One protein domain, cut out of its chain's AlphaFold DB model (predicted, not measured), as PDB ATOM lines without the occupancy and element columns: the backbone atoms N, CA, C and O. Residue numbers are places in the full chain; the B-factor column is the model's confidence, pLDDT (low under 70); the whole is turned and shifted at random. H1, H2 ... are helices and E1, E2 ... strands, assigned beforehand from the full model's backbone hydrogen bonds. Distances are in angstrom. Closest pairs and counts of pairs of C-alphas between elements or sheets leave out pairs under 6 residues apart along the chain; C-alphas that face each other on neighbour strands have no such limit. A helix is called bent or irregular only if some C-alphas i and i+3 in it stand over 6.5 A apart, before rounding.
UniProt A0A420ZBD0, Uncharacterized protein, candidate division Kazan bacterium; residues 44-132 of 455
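This is residues 44 to 132 of the 455 residues of an uncharacterized protein of candidate division Kazan bacterium (UniProt A0A420ZBD0). A strongly twisted sheet of six strands is built on a long, bent hairpin, E5 and E6, with E1 along one side of it and the three-strand meander E2 E3 E4 along the other. Helix H1 packs on one face of the sheet, closest to E5, while H2 sits on the opposite face at a far corner, beside the strands rather than over them. The printed part has 89 residues with two named helices and six named strands, in the order H1 E1 E2 E3 E4 H2 E5 E6. The sheet's order is E1 E5 E6 E4 E3 E2, antiparallel but for the parallel pair E6 and E4, and the class is mixed, helices and strands. The whole is compact, with a radius of gyration of the C-alphas of 12.6 A and spans of 35 by 28 by 20 A.

H1, residues 45 to 53, is on the sheet at a height of 8.8 A and touches E5, residues 104 to 116; their closest C-alphas, of Tyr 52 and Pro 109, are 5.1 A apart. E1, residues 58 to 60, is an edge strand antiparallel to E5, with N 58 and O 107 2.8 A apart. E2, residues 64 to 68, is the other edge strand and forms a hairpin with E3, residues 73 to 78, where N 68 and O 73 are 2.8 A apart. E3 forms a further hairpin with E4, residues 81 to 86, where N 76 and O 83 are 2.8 A apart; E2, E3 and E4 are a meander, each strand the antiparallel neighbour of the one before. H2, residues 89 to 97, is on the opposite face from H1, at a height of 9.1 A over the sheet and over none of its strands. E5 forms a hairpin with E6, residues 119 to 130, with N 113 and O 121 2.8 A apart. E6 is parallel to E4, with N 124 and O 84 2.8 A apart. In H1 and H2 every O i to N i+4 pair is within hydrogen-bond range.

H1 begins at C-alpha 45, (7.177, 18.734, 17.446), and measures 12.2 A; H2 measures 12.3 A. E3 measures 16.1 A and E4 16.8 A. E5 measures 27.8 A and bends by 85 degrees at residue 110. E6 measures 27.5 A, bends by 82 degrees at residue 127 and ends at C-alpha 130, (7.937, 39.149, 27.620).

The two C-alphas farthest apart, of Gln 117 and Ala 132, are 37.9 A apart. The printed part has no cut and no long link; H2 to E5 is short, and the others are tight. The mean pLDDT of the printed part is 88.2, with residues 98 to 101 under 70.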
ATOM      1  N   SER A  44       9.301  23.003  16.174       87.06
ATOM      2  CA  SER A  44       8.781  21.727  15.677       87.06
ATOM      3  C   SER A  44       8.371  20.790  16.810       87.06
ATOM      4  O   SER A  44       8.836  20.914  17.943       87.06
ATOM      5  N   VAL A  45       7.569  19.775  16.483       86.69
ATOM      6  CA  VAL A  45       7.177  18.734  17.446       86.69
ATOM      7  C   VAL A  45       8.403  17.995  18.006       86.69
ATOM      8  O   VAL A  45       8.437  17.669  19.189       86.69
ATOM      9  N   PHE A  46       9.437  17.768  17.188       89.94
ATOM     10  CA  PHE A  46      10.660  17.087  17.627       89.94
ATOM     11  C   PHE A  46      11.461  17.921  18.628       89.94
ATOM     12  O   PHE A  46      11.936  17.399  19.637       89.94
ATOM     13  N   THR A  47      11.601  19.221  18.367       92.50
ATOM     14  CA  THR A  47      12.321  20.136  19.260       92.50
ATOM     15  C   THR A  47      11.553  20.375  20.556       92.50
ATOM     16  O   THR A  47      12.183  20.440  21.612       92.50
ATOM     17  N   LEU A  48      10.215  20.404  20.507       92.75
ATOM     18  CA  LEU A  48       9.374  20.509  21.700       92.75
ATOM     19  C   LEU A  48       9.490  19.249  22.564       92.75
ATOM     20  O   LEU A  48       9.713  19.341  23.768       92.75
ATOM     21  N   GLU A  49       9.414  18.064  21.953       92.81
ATOM     22  CA  GLU A  49       9.590  16.794  22.665       92.81
ATOM     23  C   GLU A  49      10.979  16.706  23.317       92.81
ATOM     24  O   GLU A  49      11.103  16.276  24.465       92.81
ATOM     25  N   ALA A  50      12.029  17.143  22.615       93.81
ATOM     26  CA  ALA A  50      13.378  17.198  23.169       93.81
ATOM     27  C   ALA A  50      13.502  18.215  24.317       93.81
ATOM     28  O   ALA A  50      14.209  17.940  25.288       93.81
ATOM     29  N   CYS A  51      12.834  19.367  24.217       94.50
ATOM     30  CA  CYS A  51      12.774  20.381  25.269       94.50
ATOM     31  C   CYS A  51      12.118  19.819  26.537       94.50
ATOM     32  O   CYS A  51      12.744  19.830  27.599       94.50
ATOM     33  N   TYR A  52      10.935  19.215  26.387       95.38
ATOM     34  CA  TYR A  52      10.205  18.531  27.454       95.38
ATOM     35  C   TYR A  52      11.062  17.465  28.148       95.38
ATOM     36  O   TYR A  52      11.267  17.519  29.357       95.38
ATOM     37  N   ARG A  53      11.642  16.523  27.389       94.75
ATOM     38  CA  ARG A  53      12.446  15.425  27.962       94.75
ATOM     39  C   ARG A  53      13.698  15.896  28.696       94.75
ATOM     40  O   ARG A  53      14.188  15.190  29.570       94.75
ATOM     41  N   LYS A  54      14.240  17.055  28.318       95.62
ATOM     42  CA  LYS A  54      15.428  17.654  28.941       95.62
ATOM     43  C   LYS A  54      15.077  18.662  30.042       95.62
ATOM     44  O   LYS A  54      15.999  19.256  30.592       95.62
ATOM     45  N   GLY A  55      13.791  18.890  30.330       93.19
ATOM     46  CA  GLY A  55      13.334  19.866  31.324       93.19
ATOM     47  C   GLY A  55      13.780  21.301  31.030       93.19
ATOM     48  O   GLY A  55      14.052  22.059  31.960       93.19
ATOM     49  N   LYS A  56      13.929  21.657  29.748       95.25
ATOM     50  CA  LYS A  56      14.375  22.990  29.318       95.25
ATOM     51  C   LYS A  56      13.194  23.950  29.180       95.25
ATOM     52  O   LYS A  56      12.042  23.526  29.143       95.25
ATOM     53  N   THR A  57      13.501  25.242  29.088       95.94
ATOM     54  CA  THR A  57      12.514  26.272  28.752       95.94
ATOM     55  C   THR A  57      12.464  26.516  27.244       95.94
ATOM     56  O   THR A  57      13.398  26.185  26.502       95.94
ATOM     57  N   LEU A  58      11.351  27.077  26.785       95.12
ATOM     58  CA  LEU A  58      11.120  27.483  25.407       95.12
ATOM     59  C   LEU A  58      10.430  28.841  25.369       95.12
ATOM     60  O   LEU A  58       9.696  29.176  26.291       95.12
ATOM     61  N   ILE A  59      10.645  29.589  24.292       93.81
ATOM     62  CA  ILE A  59       9.974  30.866  24.047       93.81
ATOM     63  C   ILE A  59       9.122  30.731  22.787       93.81
ATOM     64  O   ILE A  59       9.613  30.252  21.762       93.81
ATOM     65  N   LEU A  60       7.860  31.159  22.846       90.62
ATOM     66  CA  LEU A  60       6.985  31.188  21.674       90.62
ATOM     67  C   LEU A  60       6.047  32.393  21.661       90.62
ATOM     68  O   LEU A  60       5.640  32.903  22.701       90.62
ATOM     69  N   LYS A  61       5.666  32.782  20.444       88.31
ATOM     70  CA  LYS A  61       4.534  33.666  20.154       88.31
ATOM     71  C   LYS A  61       3.393  32.812  19.578       88.31
ATOM     72  O   LYS A  61       3.613  32.200  18.518       88.31
ATOM     73  N   PRO A  62       2.249  32.688  20.273       87.94
ATOM     74  CA  PRO A  62       1.191  31.746  19.914       87.94
ATOM     75  C   PRO A  62       0.489  32.142  18.607       87.94
ATOM     76  O   PRO A  62       0.462  33.308  18.213       87.94
ATOM     77  N   ASP A  63      -0.047  31.137  17.915       85.56
ATOM     78  CA  ASP A  63      -0.919  31.306  16.748       85.56
ATOM     79  C   ASP A  63      -2.384  31.478  17.169       85.56
ATOM     80  O   ASP A  63      -3.141  32.145  16.471       85.56
ATOM     81  N   SER A  64      -2.767  30.856  18.288       85.50
ATOM     82  CA  SER A  64      -4.082  30.985  18.909       85.50
ATOM     83  C   SER A  64      -4.018  30.740  20.418       85.50
ATOM     84  O   SER A  64      -3.134  30.023  20.905       85.50
ATOM     85  N   LEU A  65      -4.973  31.329  21.144       87.75
ATOM     86  CA  LEU A  65      -5.228  31.088  22.565       87.75
ATOM     87  C   LEU A  65      -6.642  30.537  22.750       87.75
ATOM     88  O   LEU A  65      -7.545  30.821  21.963       87.75
ATOM     89  N   GLY A  66      -6.847  29.763  23.806       87.19
ATOM     90  CA  GLY A  66      -8.172  29.299  24.202       87.19
ATOM     91  C   GLY A  66      -8.192  28.821  25.639       87.19
ATOM     92  O   GLY A  66      -7.146  28.707  26.277       87.19
ATOM     93  N   PHE A  67      -9.384  28.505  26.128       87.38
ATOM     94  CA  PHE A  67      -9.579  28.019  27.487       87.38
ATOM     95  C   PHE A  67     -10.045  26.570  27.487       87.38
ATOM     96  O   PHE A  67     -10.951  26.171  26.751       87.38
ATOM     97  N   ASN A  68      -9.444  25.779  28.370       87.31
ATOM     98  CA  ASN A  68      -9.927  24.459  28.720       87.31
ATOM     99  C   ASN A  68     -10.643  24.518  30.070       87.31
ATOM    100  O   ASN A  68     -10.036  24.324  31.124       87.31
ATOM    101  N   HIS A  69     -11.955  24.744  30.023       84.75
ATOM    102  CA  HIS A  69     -12.796  24.874  31.216       84.75
ATOM    103  C   HIS A  69     -12.793  23.624  32.105       84.75
ATOM    104  O   HIS A  69     -12.910  23.733  33.319       84.75
ATOM    105  N   ARG A  70     -12.622  22.425  31.526       87.31
ATOM    106  CA  ARG A  70     -12.622  21.174  32.301       87.31
ATOM    107  C   ARG A  70     -11.447  21.100  33.272       87.31
ATOM    108  O   ARG A  70     -11.581  20.501  34.335       87.31
ATOM    109  N   TYR A  71     -10.300  21.640  32.874       88.25
ATOM    110  CA  TYR A  71      -9.066  21.570  33.655       88.25
ATOM    111  C   TYR A  71      -8.641  22.924  34.229       88.25
ATOM    112  O   TYR A  71      -7.609  22.976  34.885       88.25
ATOM    113  N   ASN A  72      -9.430  23.981  34.001       90.94
ATOM    114  CA  ASN A  72      -9.097  25.364  34.331       90.94
ATOM    115  C   ASN A  72      -7.709  25.768  33.798       90.94
ATOM    116  O   ASN A  72      -6.791  26.069  34.558       90.94
ATOM    117  N   GLN A  73      -7.534  25.669  32.477       93.25
ATOM    118  CA  GLN A  73      -6.246  25.912  31.821       93.25
ATOM    119  C   GLN A  73      -6.357  26.899  30.663       93.25
ATOM    120  O   GLN A  73      -7.293  26.819  29.865       93.25
ATOM    121  N   LEU A  74      -5.344  27.753  30.523       92.44
ATOM    122  CA  LEU A  74      -5.071  28.492  29.296       92.44
ATOM    123  C   LEU A  74      -4.324  27.573  28.328       92.44
ATOM    124  O   LEU A  74      -3.312  26.970  28.684       92.44
ATOM    125  N   THR A  75      -4.800  27.472  27.094       92.69
ATOM    126  CA  THR A  75      -4.152  26.707  26.025       92.69
ATOM    127  C   THR A  75      -3.535  27.639  24.994       92.69
ATOM    128  O   THR A  75      -4.210  28.526  24.480       92.69
ATOM    129  N   LEU A  76      -2.264  27.403  24.679       92.31
ATOM    130  CA  LEU A  76      -1.486  28.100  23.663       92.31
ATOM    131  C   LEU A  76      -1.238  27.138  22.498       92.31
ATOM    132  O   LEU A  76      -0.701  26.042  22.689       92.31
ATOM    133  N   GLU A  77      -1.585  27.544  21.283       89.31
ATOM    134  CA  GLU A  77      -1.347  26.742  20.085       89.31
ATOM    135  C   GLU A  77      -0.238  27.358  19.233       89.31
ATOM    136  O   GLU A  77      -0.230  28.557  18.950       89.31
ATOM    137  N   LYS A  78       0.703  26.529  18.775       87.19
ATOM    138  CA  LYS A  78       1.757  26.943  17.840       87.19
ATOM    139  C   LYS A  78       2.128  25.804  16.907       87.19
ATOM    140  O   LYS A  78       2.561  24.759  17.375       87.19
ATOM    141  N   ALA A  79       1.991  25.985  15.591       77.69
ATOM    142  CA  ALA A  79       2.442  24.994  14.598       77.69
ATOM    143  C   ALA A  79       2.021  23.533  14.924       77.69
ATOM    144  O   ALA A  79       2.842  22.613  14.892       77.69
ATOM    145  N   ASN A  80       0.736  23.329  15.251       75.62
ATOM    146  CA  ASN A  80       0.121  22.055  15.680       75.62
ATOM    147  C   ASN A  80       0.564  21.500  17.047       75.62
ATOM    148  O   ASN A  80       0.285  20.341  17.358       75.62
ATOM    149  N   GLN A  81       1.235  22.303  17.865       87.06
ATOM    150  CA  GLN A  81       1.582  21.975  19.244       87.06
ATOM    151  C   GLN A  81       0.592  22.663  20.185       87.06
ATOM    152  O   GLN A  81       0.308  23.844  20.000       87.06
ATOM    153  N   THR A  82       0.108  21.933  21.192       92.38
ATOM    154  CA  THR A  82      -0.757  22.469  22.249       92.38
ATOM    155  C   THR A  82       0.032  22.515  23.553       92.38
ATOM    156  O   THR A  82       0.425  21.466  24.078       92.38
ATOM    157  N   LEU A  83       0.254  23.713  24.081       94.38
ATOM    158  CA  LEU A  83       0.826  23.937  25.405       94.38
ATOM    159  C   LEU A  83      -0.288  24.423  26.332       94.38
ATOM    160  O   LEU A  83      -1.162  25.160  25.893       94.38
ATOM    161  N   ALA A  84      -0.296  23.982  27.584       95.19
ATOM    162  CA  ALA A  84      -1.332  24.350  28.541       95.19
ATOM    163  C   ALA A  84      -0.717  24.849  29.847       95.19
ATOM    164  O   ALA A  84       0.219  24.241  30.367       95.19
ATOM    165  N   LEU A  85      -1.265  25.940  30.361       94.81
ATOM    166  CA  LEU A  85      -0.914  26.573  31.626       94.81
ATOM    167  C   LEU A  85      -2.114  26.462  32.555       94.81
ATOM    168  O   LEU A  85      -3.250  26.546  32.090       94.81
ATOM    169  N   ASN A  86      -1.883  26.278  33.851       92.56
ATOM    170  CA  ASN A  86      -2.970  26.435  34.812       92.56
ATOM    171  C   ASN A  86      -3.423  27.893  34.791       92.56
ATOM    172  O   ASN A  86      -2.585  28.789  34.760       92.56
ATOM    173  N   LEU A  87      -4.734  28.101  34.743       90.50
ATOM    174  CA  LEU A  87      -5.324  29.426  34.748       90.50
ATOM    175  C   LEU A  87      -5.552  29.857  36.197       90.50
ATOM    176  O   LEU A  87      -6.309  29.211  36.924       90.50
ATOM    177  N   ASP A  88      -4.895  30.933  36.595       89.38
ATOM    178  CA  ASP A  88      -5.176  31.697  37.805       89.38
ATOM    179  C   ASP A  88      -5.654  33.107  37.426       89.38
ATOM    180  O   ASP A  88      -5.694  33.459  36.242       89.38
ATOM    181  N   ASP A  89      -6.073  33.887  38.423       88.19
ATOM    182  CA  ASP A  89      -6.631  35.224  38.205       88.19
ATOM    183  C   ASP A  89      -5.589  36.178  37.593       88.19
ATOM    184  O   ASP A  89      -5.925  36.962  36.713       88.19
ATOM    185  N   GLU A  90      -4.310  36.053  37.971       85.81
ATOM    186  CA  GLU A  90      -3.217  36.874  37.429       85.81
ATOM    187  C   GLU A  90      -2.994  36.600  35.936       85.81
ATOM    188  O   GLU A  90      -2.935  37.527  35.126       85.81
ATOM    189  N   LEU A  91      -2.926  35.325  35.540       85.62
ATOM    190  CA  LEU A  91      -2.813  34.950  34.135       85.62
ATOM    191  C   LEU A  91      -4.077  35.313  33.351       85.62
ATOM    192  O   LEU A  91      -3.976  35.655  32.173       85.62
ATOM    193  N   LEU A  92      -5.260  35.228  33.962       85.50
ATOM    194  CA  LEU A  92      -6.509  35.627  33.320       85.50
ATOM    195  C   LEU A  92      -6.531  37.133  33.042       85.50
ATOM    196  O   LEU A  92      -6.754  37.519  31.894       85.50
ATOM    197  N   ASP A  93      -6.253  37.958  34.051       83.69
ATOM    198  CA  ASP A  93      -6.188  39.415  33.924       83.69
ATOM    199  C   ASP A  93      -5.198  39.804  32.829       83.69
ATOM    200  O   ASP A  93      -5.537  40.544  31.902       83.69
ATOM    201  N   LEU A  94      -4.014  39.197  32.859       79.25
ATOM    202  CA  LEU A  94      -2.995  39.412  31.851       79.25
ATOM    203  C   LEU A  94      -3.487  39.038  30.450       79.25
ATOM    204  O   LEU A  94      -3.361  39.845  29.537       79.25
ATOM    205  N   VAL A  95      -4.097  37.856  30.278       79.75
ATOM    206  CA  VAL A  95      -4.640  37.388  28.988       79.75
ATOM    207  C   VAL A  95      -5.713  38.329  28.439       79.75
ATOM    208  O   VAL A  95      -5.738  38.583  27.234       79.75
ATOM    209  N   THR A  96      -6.580  38.861  29.302       77.31
ATOM    210  CA  THR A  96      -7.624  39.815  28.892       77.31
ATOM    211  C   THR A  96      -7.060  41.172  28.475       77.31
ATOM    212  O   THR A  96      -7.651  41.839  27.631       77.31
ATOM    213  N   GLN A  97      -5.888  41.544  28.995       74.19
ATOM    214  CA  GLN A  97      -5.173  42.773  28.646       74.19
ATOM    215  C   GLN A  97      -4.226  42.609  27.445       74.19
ATOM    216  O   GLN A  97      -3.679  43.598  26.966       74.19
ATOM    217  N   LEU A  98      -4.038  41.390  26.910       69.31
ATOM    218  CA  LEU A  98      -3.137  41.153  25.767       69.31
ATOM    219  C   LEU A  98      -3.630  41.771  24.456       69.31
ATOM    220  O   LEU A  98      -2.853  41.812  23.498       69.31
ATOM    221  N   GLN A  99      -4.896  42.199  24.374       63.84
ATOM    222  CA  GLN A  99      -5.387  42.936  23.211       63.84
ATOM    223  C   GLN A  99      -4.453  44.136  22.982       63.84
ATOM    224  O   GLN A  99      -4.105  44.852  23.915       63.84
ATOM    225  N   ASP A 100      -3.959  44.287  21.753       62.19
ATOM    226  CA  ASP A 100      -3.014  45.335  21.338       62.19
ATOM    227  C   ASP A 100      -1.552  45.193  21.803       62.19
ATOM    228  O   ASP A 100      -0.723  46.051  21.480       62.19
ATOM    229  N   SER A 101      -1.179  44.096  22.467       67.50
ATOM    230  CA  SER A 101       0.181  43.905  22.987       67.50
ATOM    231  C   SER A 101       0.989  42.853  22.218       67.50
ATOM    232  O   SER A 101       0.474  41.873  21.677       67.50
ATOM    233  N   ASN A 102       2.310  43.046  22.149       73.62
ATOM    234  CA  ASN A 102       3.221  42.083  21.533       73.62
ATOM    235  C   ASN A 102       3.850  41.181  22.601       73.62
ATOM    236  O   ASN A 102       4.805  41.595  23.256       73.62
ATOM    237  N   ILE A 103       3.329  39.960  22.756       81.69
ATOM    238  CA  ILE A 103       3.734  39.055  23.837       81.69
ATOM    239  C   ILE A 103       4.452  37.798  23.341       81.69
ATOM    240  O   ILE A 103       4.047  37.149  22.370       81.69
ATOM    241  N   TYR A 104       5.487  37.410  24.087       88.44
ATOM    242  CA  TYR A 104       6.113  36.094  24.009       88.44
ATOM    243  C   TYR A 104       6.034  35.388  25.366       88.44
ATOM    244  O   TYR A 104       6.329  35.976  26.402       88.44
ATOM    245  N   PHE A 105       5.703  34.099  25.350       91.00
ATOM    246  CA  PHE A 105       5.630  33.269  26.551       91.00
ATOM    247  C   PHE A 105       6.919  32.462  26.698       91.00
ATOM    248  O   PHE A 105       7.274  31.717  25.780       91.00
ATOM    249  N   GLU A 106       7.594  32.566  27.847       94.31
ATOM    250  CA  GLU A 106       8.614  31.602  28.262       94.31
ATOM    251  C   GLU A 106       8.002  30.516  29.132       94.31
ATOM    252  O   GLU A 106       7.459  30.778  30.203       94.31
ATOM    253  N   LEU A 107       8.132  29.278  28.672       95.69
ATOM    254  CA  LEU A 107       7.424  28.137  29.225       95.69
ATOM    255  C   LEU A 107       8.384  26.999  29.513       95.69
ATOM    256  O   LEU A 107       9.332  26.763  28.759       95.69
ATOM    257  N   LYS A 108       8.092  26.232  30.560       96.62
ATOM    258  CA  LYS A 108       8.793  24.988  30.871       96.62
ATOM    259  C   LYS A 108       7.817  23.811  30.857       96.62
ATOM    260  O   LYS A 108       7.056  23.642  31.808       96.62
ATOM    261  N   PRO A 109       7.823  22.975  29.805       96.00
ATOM    262  CA  PRO A 109       7.001  21.775  29.769       96.00
ATOM    263  C   PRO A 109       7.437  20.789  30.855       96.00
ATOM    264  O   PRO A 109       8.587  20.352  30.866       96.00
ATOM    265  N   TYR A 110       6.514  20.395  31.730       96.06
ATOM    266  CA  TYR A 110       6.790  19.463  32.833       96.06
ATOM    267  C   TYR A 110       5.992  18.161  32.735       96.06
ATOM    268  O   TYR A 110       6.371  17.156  33.336       96.06
ATOM    269  N   LYS A 111       4.905  18.131  31.954       95.94
ATOM    270  CA  LYS A 111       4.103  16.918  31.745       95.94
ATOM    271  C   LYS A 111       3.553  16.847  30.329       95.94
ATOM    272  O   LYS A 111       3.088  17.839  29.782       95.94
ATOM    273  N   LYS A 112       3.538  15.644  29.760       95.25
ATOM    274  CA  LYS A 112       2.908  15.348  28.470       95.25
ATOM    275  C   LYS A 112       1.651  14.506  28.668       95.25
ATOM    276  O   LYS A 112       1.708  13.449  29.293       95.25
ATOM    277  N   ILE A 113       0.538  14.948  28.090       93.94
ATOM    278  CA  ILE A 113      -0.739  14.230  28.066       93.94
ATOM    279  C   ILE A 113      -1.018  13.796  26.622       93.94
ATOM    280  O   ILE A 113      -1.306  14.647  25.776       93.94
ATOM    281  N   PRO A 114      -0.914  12.497  26.291       91.69
ATOM    282  CA  PRO A 114      -1.282  12.014  24.967       91.69
ATOM    283  C   PRO A 114      -2.799  12.132  24.768       91.69
ATOM    284  O   PRO A 114      -3.576  11.672  25.599       91.69
ATOM    285  N   VAL A 115      -3.212  12.742  23.657       88.31
ATOM    286  CA  VAL A 115      -4.626  12.871  23.256       88.31
ATOM    287  C   VAL A 115      -4.968  11.849  22.173       88.31
ATOM    288  O   VAL A 115      -6.053  11.281  22.159       88.31
ATOM    289  N   SER A 116      -4.034  11.600  21.259       86.25
ATOM    290  CA  SER A 116      -4.140  10.570  20.228       86.25
ATOM    291  C   SER A 116      -2.748  10.102  19.807       86.25
ATOM    292  O   SER A 116      -1.739  10.622  20.281       86.25
ATOM    293  N   GLN A 117      -2.671   9.167  18.855       82.69
ATOM    294  CA  GLN A 117      -1.394   8.744  18.264       82.69
ATOM    295  C   GLN A 117      -0.579   9.910  17.677       82.69
ATOM    296  O   GLN A 117       0.642   9.817  17.586       82.69
ATOM    297  N   LYS A 118      -1.244  10.998  17.262       82.31
ATOM    298  CA  LYS A 118      -0.620  12.129  16.557       82.31
ATOM    299  C   LYS A 118      -0.661  13.445  17.340       82.31
ATOM    300  O   LYS A 118      -0.087  14.421  16.871       82.31
ATOM    301  N   LYS A 119      -1.336  13.499  18.496       85.31
ATOM    302  CA  LYS A 119      -1.543  14.739  19.262       85.31
ATOM    303  C   LYS A 119      -1.263  14.531  20.747       85.31
ATOM    304  O   LYS A 119      -1.717  13.555  21.343       85.31
ATOM    305  N   ALA A 120      -0.568  15.489  21.349       90.94
ATOM    306  CA  ALA A 120      -0.366  15.577  22.787       90.94
ATOM    307  C   ALA A 120      -0.507  17.028  23.253       90.94
ATOM    308  O   ALA A 120      -0.245  17.952  22.485       90.94
ATOM    309  N   VAL A 121      -0.905  17.193  24.511       93.62
ATOM    310  CA  VAL A 121      -0.886  18.471  25.227       93.62
ATOM    311  C   VAL A 121       0.304  18.465  26.175       93.62
ATOM    312  O   VAL A 121       0.510  17.492  26.905       93.62
ATOM    313  N   TYR A 122       1.090  19.535  26.162       95.38
ATOM    314  CA  TYR A 122       2.218  19.722  27.068       95.38
ATOM    315  C   TYR A 122       1.811  20.698  28.169       95.38
ATOM    316  O   TYR A 122       1.629  21.884  27.904       95.38
ATOM    317  N   LEU A 123       1.663  20.207  29.401       96.25
ATOM    318  CA  LEU A 123       1.476  21.087  30.549       96.25
ATOM    319  C   LEU A 123       2.791  21.800  30.845       96.25
ATOM    320  O   LEU A 123       3.851  21.162  30.882       96.25
ATOM    321  N   CYS A 124       2.699  23.105  31.044       96.38
ATOM    322  CA  CYS A 124       3.832  23.994  31.195       96.38
ATOM    323  C   CYS A 124       3.730  24.806  32.484       96.38
ATOM    324  O   CYS A 124       2.642  25.163  32.925       96.38
ATOM    325  N   GLU A 125       4.883  25.098  33.069       94.75
ATOM    326  CA  GLU A 125       5.035  26.182  34.035       94.75
ATOM    327  C   GLU A 125       5.298  27.467  33.248       94.75
ATOM    328  O   GLU A 125       6.094  27.462  32.298       94.75
ATOM    329  N   LEU A 126       4.623  28.549  33.632       94.00
ATOM    330  CA  LEU A 126       4.927  29.881  33.134       94.00
ATOM    331  C   LEU A 126       6.200  30.374  33.825       94.00
ATOM    332  O   LEU A 126       6.251  30.449  35.047       94.00
ATOM    333  N   ILE A 127       7.239  30.663  33.044       93.81
ATOM    334  CA  ILE A 127       8.512  31.175  33.567       93.81
ATOM    335  C   ILE A 127       8.543  32.696  33.495       93.81
ATOM    336  O   ILE A 127       8.974  33.347  34.441       93.81
ATOM    337  N   ALA A 128       8.130  33.245  32.355       88.38
ATOM    338  CA  ALA A 128       8.082  34.678  32.125       88.38
ATOM    339  C   ALA A 128       7.139  34.997  30.966       88.38
ATOM    340  O   ALA A 128       6.925  34.173  30.069       88.38
ATOM    341  N   ILE A 129       6.639  36.225  30.969       85.06
ATOM    342  CA  ILE A 129       5.937  36.828  29.846       85.06
ATOM    343  C   ILE A 129       6.755  38.040  29.440       85.06
ATOM    344  O   ILE A 129       7.068  38.898  30.260       85.06
ATOM    345  N   TYR A 130       7.186  38.044  28.185       83.00
ATOM    346  CA  TYR A 130       7.937  39.149  27.620       83.00
ATOM    347  C   TYR A 130       6.959  40.059  26.903       83.00
ATOM    348  O   TYR A 130       6.448  39.703  25.836       83.00
ATOM    349  N   GLU A 131       6.717  41.212  27.509       77.44
ATOM    350  CA  GLU A 131       5.974  42.308  26.909       77.44
ATOM    351  C   GLU A 131       6.922  43.294  26.232       77.44
ATOM    352  O   GLU A 131       8.131  43.342  26.476       77.44
ATOM    353  N   ALA A 132       6.360  44.074  25.322       75.44
ATOM    354  CA  ALA A 132       7.073  45.153  24.676       75.44
ATOM    355  C   ALA A 132       7.359  46.285  25.676       75.44
ATOM    356  O   ALA A 132       6.470  47.062  25.994       75.44
TER     357      ALA A 132